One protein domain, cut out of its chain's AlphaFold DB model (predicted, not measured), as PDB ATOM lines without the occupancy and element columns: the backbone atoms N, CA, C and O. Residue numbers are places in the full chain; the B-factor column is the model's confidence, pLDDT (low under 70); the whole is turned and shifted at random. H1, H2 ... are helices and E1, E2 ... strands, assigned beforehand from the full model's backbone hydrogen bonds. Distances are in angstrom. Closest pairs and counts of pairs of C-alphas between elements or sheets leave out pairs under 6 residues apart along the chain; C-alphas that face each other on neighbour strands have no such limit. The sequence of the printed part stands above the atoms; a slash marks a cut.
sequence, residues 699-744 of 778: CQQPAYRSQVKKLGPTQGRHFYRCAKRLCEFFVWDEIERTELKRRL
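AT A GLANCE: This is residues 699 to 744 of the 778 residues of the protein "Top3a protein" of Symbiodinium sp. CCMP2456 (UniProt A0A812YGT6). A small three-stranded antiparallel sheet, E1 to E3, is followed by helix H1, which only grazes it and leads away from it. The 46 printed residues hold three named strands, then one named helix, a mixed class. The sheet, in order E1, E2, E3, is a meander, each strand the antiparallel neighbour of the one before. The whole is loose, radius of gyration of the C-alphas 11.9 A, and only just flat, spanning 35 by 23 by 11 A.

HOW THE PARTS SIT: E1, residues 701 to 707, forms a hairpin with E2, residues 718 to 722, at 144 degrees between directions; N 704 and O 721 are 2.8 A apart, within hydrogen-bond range. E2 forms a hairpin with E3, residues 730 to 732, at 160 degrees; N 720 and O 731 are 2.8 A apart, within hydrogen-bond range. H1, residues 734 to 744, only grazes the sheet with residues 734 to 737; the closest C-alphas of E2 and H1, His 718 and Glu 736, are 7.2 A apart. In H1 every O i to N i+4 pair is within hydrogen-bond range.

IN THESE COORDINATES: E1 begins at C-alpha 701 (101.451, 153.671, 122.139) and is 19.4 A long; E2 is 13.6 A and E3 6.9 A. H1, 14.9 A, ends at C-alpha 744 (90.523, 123.988, 131.008).

THE WHOLE: The C-alphas farthest apart, Leu 726 and Leu 744, are 35.4 A apart. The printed part has no cut and no long link. Residues 711 and 744 are under pLDDT 70.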
ATOM      1  N   CYS A 699     101.161 155.464 127.717       81.50
ATOM      2  CA  CYS A 699     101.810 156.439 126.833       81.50
ATOM      3  C   CYS A 699     101.077 156.662 125.491       81.50
ATOM      4  O   CYS A 699     101.651 157.299 124.613       81.50
ATOM      5  N   GLN A 700      99.872 156.109 125.291       82.12
ATOM      6  CA  GLN A 700      99.134 156.115 124.013       82.12
ATOM      7  C   GLN A 700      99.946 155.520 122.842       82.12
ATOM      8  O   GLN A 700     100.001 156.049 121.733       82.12
ATOM      9  N   GLN A 701     100.642 154.415 123.111       81.44
ATOM     10  CA  GLN A 701     101.451 153.671 122.139       81.44
ATOM     11  C   GLN A 701     101.120 152.174 122.249       81.44
ATOM     12  O   GLN A 701     100.817 151.725 123.361       81.44
ATOM     13  N   PRO A 702     101.201 151.390 121.158       84.69
ATOM     14  CA  PRO A 702     100.929 149.956 121.206       84.69
ATOM     15  C   PRO A 702     101.858 149.255 122.206       84.69
ATOM     16  O   PRO A 702     103.069 149.501 122.251       84.69
ATOM     17  N   ALA A 703     101.276 148.409 123.052       86.06
ATOM     18  CA  ALA A 703     102.006 147.615 124.024       86.06
ATOM     19  C   ALA A 703     102.663 146.404 123.344       86.06
ATOM     20  O   ALA A 703     102.124 145.796 122.424       86.06
ATOM     21  N   TYR A 704     103.848 146.046 123.824       89.75
ATOM     22  CA  TYR A 704     104.643 144.939 123.318       89.75
ATOM     23  C   TYR A 704     104.324 143.661 124.101       89.75
ATOM     24  O   TYR A 704     104.445 143.643 125.331       89.75
ATOM     25  N   ARG A 705     103.934 142.599 123.387       91.19
ATOM     26  CA  ARG A 705     103.666 141.263 123.942       91.19
ATOM     27  C   ARG A 705     104.987 140.599 124.357       91.19
ATOM     28  O   ARG A 705     106.006 140.739 123.687       91.19
ATOM     29  N   SER A 706     105.024 139.922 125.495       86.56
ATOM     30  CA  SER A 706     106.210 139.242 126.036       86.56
ATOM     31  C   SER A 706     105.786 137.993 126.805       86.56
ATOM     32  O   SER A 706     104.701 137.973 127.372       86.56
ATOM     33  N   GLN A 707     106.638 136.969 126.834       91.56
ATOM     34  CA  GLN A 707     106.356 135.685 127.480       91.56
ATOM     35  C   GLN A 707     107.193 135.508 128.757       91.56
ATOM     36  O   GLN A 707     108.355 135.926 128.811       91.56
ATOM     37  N   VAL A 708     106.631 134.876 129.790       89.62
ATOM     38  CA  VAL A 708     107.354 134.543 131.027       89.62
ATOM     39  C   VAL A 708     108.278 133.343 130.795       89.62
ATOM     40  O   VAL A 708     107.823 132.209 130.681       89.62
ATOM     41  N   LYS A 709     109.593 133.593 130.766       84.06
ATOM     42  CA  LYS A 709     110.632 132.550 130.638       84.06
ATOM     43  C   LYS A 709     111.137 131.979 131.973       84.06
ATOM     44  O   LYS A 709     111.902 131.024 131.966       84.06
ATOM     45  N   LYS A 710     110.766 132.576 133.113       85.31
ATOM     46  CA  LYS A 710     111.188 132.102 134.442       85.31
ATOM     47  C   LYS A 710     110.394 130.847 134.819       85.31
ATOM     48  O   LYS A 710     109.176 130.853 134.667       85.31
ATOM     49  N   LEU A 711     111.083 129.829 135.338       68.25
ATOM     50  CA  LEU A 711     110.476 128.610 135.882       68.25
ATOM     51  C   LEU A 711     109.456 128.950 136.985       68.25
ATOM     52  O   LEU A 711     109.756 129.749 137.878       68.25
ATOM     53  N   GLY A 712     108.258 128.363 136.910       79.25
ATOM     54  CA  GLY A 712     107.185 128.540 137.897       79.25
ATOM     55  C   GLY A 712     105.767 128.466 137.302       79.25
ATOM     56  O   GLY A 712     105.619 128.324 136.090       79.25
ATOM     57  N   PRO A 713     104.703 128.627 138.119       77.12
ATOM     58  CA  PRO A 713     103.303 128.396 137.711       77.12
ATOM     59  C   PRO A 713     102.753 129.307 136.598       77.12
ATOM     60  O   PRO A 713     101.640 129.108 136.114       77.12
ATOM     61  N   THR A 714     103.495 130.349 136.220       73.81
ATOM     62  CA  THR A 714     103.145 131.298 135.151       73.81
ATOM     63  C   THR A 714     104.109 131.253 133.966       73.81
ATOM     64  O   THR A 714     103.976 132.070 133.055       73.81
ATOM     65  N   GLN A 715     105.056 130.309 133.950       80.31
ATOM     66  CA  GLN A 715     105.946 130.066 132.817       80.31
ATOM     67  C   GLN A 715     105.135 129.827 131.536       80.31
ATOM     68  O   GLN A 715     104.077 129.203 131.556       80.31
ATOM     69  N   GLY A 716     105.610 130.370 130.417       81.25
ATOM     70  CA  GLY A 716     104.948 130.246 129.119       81.25
ATOM     71  C   GLY A 716     103.787 131.219 128.878       81.25
ATOM     72  O   GLY A 716     103.435 131.416 127.718       81.25
ATOM     73  N   ARG A 717     103.245 131.890 129.908       86.25
ATOM     74  CA  ARG A 717     102.161 132.881 129.745       86.25
ATOM     75  C   ARG A 717     102.642 134.185 129.112       86.25
ATOM     76  O   ARG A 717     103.756 134.649 129.385       86.25
ATOM     77  N   HIS A 718     101.767 134.813 128.337       88.62
ATOM     78  CA  HIS A 718     101.980 136.078 127.649       88.62
ATOM     79  C   HIS A 718     101.371 137.270 128.401       88.62
ATOM     80  O   HIS A 718     100.301 137.212 129.008       88.62
ATOM     81  N   PHE A 719     102.066 138.401 128.338       91.62
ATOM     82  CA  PHE A 719     101.636 139.674 128.905       91.62
ATOM     83  C   PHE A 719     102.048 140.837 128.005       91.62
ATOM     84  O   PHE A 719     103.045 140.779 127.281       91.62
ATOM     85  N   TYR A 720     101.295 141.925 128.078       91.25
ATOM     86  CA  TYR A 720     101.586 143.183 127.412       91.25
ATOM     87  C   TYR A 720     102.324 144.124 128.359       91.25
ATOM     88  O   TYR A 720     101.909 144.335 129.500       91.25
ATOM     89  N   ARG A 721     103.403 144.735 127.866       88.44
ATOM     90  CA  ARG A 721     104.147 145.795 128.563       88.44
ATOM     91  C   ARG A 721     104.440 146.972 127.641       88.44
ATOM     92  O   ARG A 721     104.451 146.821 126.424       88.44
ATOM     93  N   CYS A 722     104.742 148.148 128.188       87.56
ATOM     94  CA  CYS A 722     105.164 149.283 127.359       87.56
ATOM     95  C   CYS A 722     106.398 148.921 126.502       87.56
ATOM     96  O   CYS A 722     107.445 148.544 127.041       87.56
ATOM     97  N   ALA A 723     106.297 149.068 125.173       82.12
ATOM     98  CA  ALA A 723     107.391 148.784 124.236       82.12
ATOM     99  C   ALA A 723     108.646 149.613 124.562       82.12
ATOM    100  O   ALA A 723     109.742 149.073 124.697       82.12
ATOM    101  N   LYS A 724     108.445 150.917 124.799       79.75
ATOM    102  CA  LYS A 724     109.486 151.893 125.161       79.75
ATOM    103  C   LYS A 724     109.877 151.851 126.652       79.75
ATOM    104  O   LYS A 724     110.742 152.611 127.063       79.75
ATOM    105  N   ARG A 725     109.231 151.004 127.472       79.50
ATOM    106  CA  ARG A 725     109.390 150.907 128.944       79.50
ATOM    107  C   ARG A 725     109.210 152.233 129.722       79.50
ATOM    108  O   ARG A 725     109.636 152.326 130.867       79.50
ATOM    109  N   LEU A 726     108.552 153.236 129.130       78.88
ATOM    110  CA  LEU A 726     108.357 154.571 129.726       78.88
ATOM    111  C   LEU A 726     107.208 154.638 130.748       78.88
ATOM    112  O   LEU A 726     107.148 155.571 131.543       78.88
ATOM    113  N   CYS A 727     106.301 153.659 130.748       83.19
ATOM    114  CA  CYS A 727     105.283 153.506 131.785       83.19
ATOM    115  C   CYS A 727     105.239 152.069 132.310       83.19
ATOM    116  O   CYS A 727     105.510 151.114 131.580       83.19
ATOM    117  N   GLU A 728     104.819 151.929 133.567       80.56
ATOM    118  CA  GLU A 728     104.602 150.659 134.280       80.56
ATOM    119  C   GLU A 728     103.298 149.964 133.834       80.56
ATOM    120  O   GLU A 728     102.606 149.331 134.624       80.56
ATOM    121  N   PHE A 729     102.928 150.105 132.558       85.12
ATOM    122  CA  PHE A 729     101.808 149.372 131.982       85.12
ATOM    123  C   PHE A 729     102.169 147.888 131.902       85.12
ATOM    124  O   PHE A 729     103.111 147.521 131.192       85.12
ATOM    125  N   PHE A 730     101.405 147.067 132.616       88.56
ATOM    126  CA  PHE A 730     101.493 145.613 132.632       88.56
ATOM    127  C   PHE A 730     100.073 145.043 132.674       88.56
ATOM    128  O   PHE A 730      99.322 145.333 133.604       88.56
ATOM    129  N   VAL A 731      99.706 144.243 131.674       85.44
ATOM    130  CA  VAL A 731      98.404 143.563 131.595       85.44
ATOM    131  C   VAL A 731      98.632 142.155 131.048       85.44
ATOM    132  O   VAL A 731      99.330 141.992 130.048       85.44
ATOM    133  N   TRP A 732      98.077 141.132 131.699       87.38
ATOM    134  CA  TRP A 732      98.100 139.760 131.178       87.38
ATOM    135  C   TRP A 732      97.275 139.660 129.895       87.38
ATOM    136  O   TRP A 732      96.257 140.332 129.768       87.38
ATOM    137  N   ASP A 733      97.700 138.825 128.952       87.25
ATOM    138  CA  ASP A 733      96.981 138.645 127.694       87.25
ATOM    139  C   ASP A 733      95.596 138.016 127.943       87.25
ATOM    140  O   ASP A 733      95.477 136.857 128.339       87.25
ATOM    141  N   GLU A 734      94.528 138.801 127.767       80.12
ATOM    142  CA  GLU A 734      93.162 138.348 128.051       80.12
ATOM    143  C   GLU A 734      92.638 137.349 127.011       80.12
ATOM    144  O   GLU A 734      91.789 136.516 127.341       80.12
ATOM    145  N   ILE A 735      93.176 137.383 125.787       77.00
ATOM    146  CA  ILE A 735      92.849 136.419 124.733       77.00
ATOM    147  C   ILE A 735      93.463 135.074 125.119       77.00
ATOM    148  O   ILE A 735      92.749 134.082 125.218       77.00
ATOM    149  N   GLU A 736      94.748 135.047 125.481       78.88
ATOM    150  CA  GLU A 736      95.383 133.826 125.994       78.88
ATOM    151  C   GLU A 736      94.711 133.326 127.287       78.88
ATOM    152  O   GLU A 736      94.471 132.129 127.432       78.88
ATOM    153  N   ARG A 737      94.331 134.222 128.211       74.56
ATOM    154  CA  ARG A 737      93.618 133.852 129.448       74.56
ATOM    155  C   ARG A 737      92.255 133.213 129.165       74.56
ATOM    156  O   ARG A 737      91.864 132.297 129.886       74.56
ATOM    157  N   THR A 738      91.522 133.691 128.159       73.62
ATOM    158  CA  THR A 738      90.217 133.122 127.777       73.62
ATOM    159  C   THR A 738      90.347 131.856 126.934       73.62
ATOM    160  O   THR A 738      89.490 130.985 127.049       73.62
ATOM    161  N   GLU A 739      91.427 131.702 126.169       77.94
ATOM    162  CA  GLU A 739      91.768 130.472 125.445       77.94
ATOM    163  C   GLU A 739      92.203 129.355 126.410       77.94
ATOM    164  O   GLU A 739      91.652 128.258 126.378       77.94
ATOM    165  N   LEU A 740      93.110 129.652 127.353       74.00
ATOM    166  CA  LEU A 740      93.489 128.748 128.450       74.00
ATOM    167  C   LEU A 740      92.273 128.339 129.275       74.00
ATOM    168  O   LEU A 740      92.114 127.162 129.583       74.00
ATOM    169  N   LYS A 741      91.396 129.294 129.607       73.69
ATOM    170  CA  LYS A 741      90.160 128.986 130.323       73.69
ATOM    171  C   LYS A 741      89.237 128.088 129.491       73.69
ATOM    172  O   LYS A 741      88.760 127.102 130.027       73.69
ATOM    173  N   ARG A 742      89.063 128.333 128.186       72.94
ATOM    174  CA  ARG A 742      88.299 127.428 127.302       72.94
ATOM    175  C   ARG A 742      88.907 126.027 127.188       72.94
ATOM    176  O   ARG A 742      88.146 125.076 127.113       72.94
ATOM    177  N   ARG A 743      90.239 125.881 127.208       71.44
ATOM    178  CA  ARG A 743      90.914 124.565 127.206       71.44
ATOM    179  C   ARG A 743      90.805 123.830 128.547       71.44
ATOM    180  O   ARG A 743      90.797 122.608 128.545       71.44
ATOM    181  N   LEU A 744      90.721 124.554 129.665       68.75
ATOM    182  CA  LEU A 744      90.523 123.988 131.008       68.75
ATOM    183  C   LEU A 744      89.047 123.673 131.312       68.75
ATOM    184  O   LEU A 744      88.767 122.709 132.014       68.75
TER     185      LEU A 744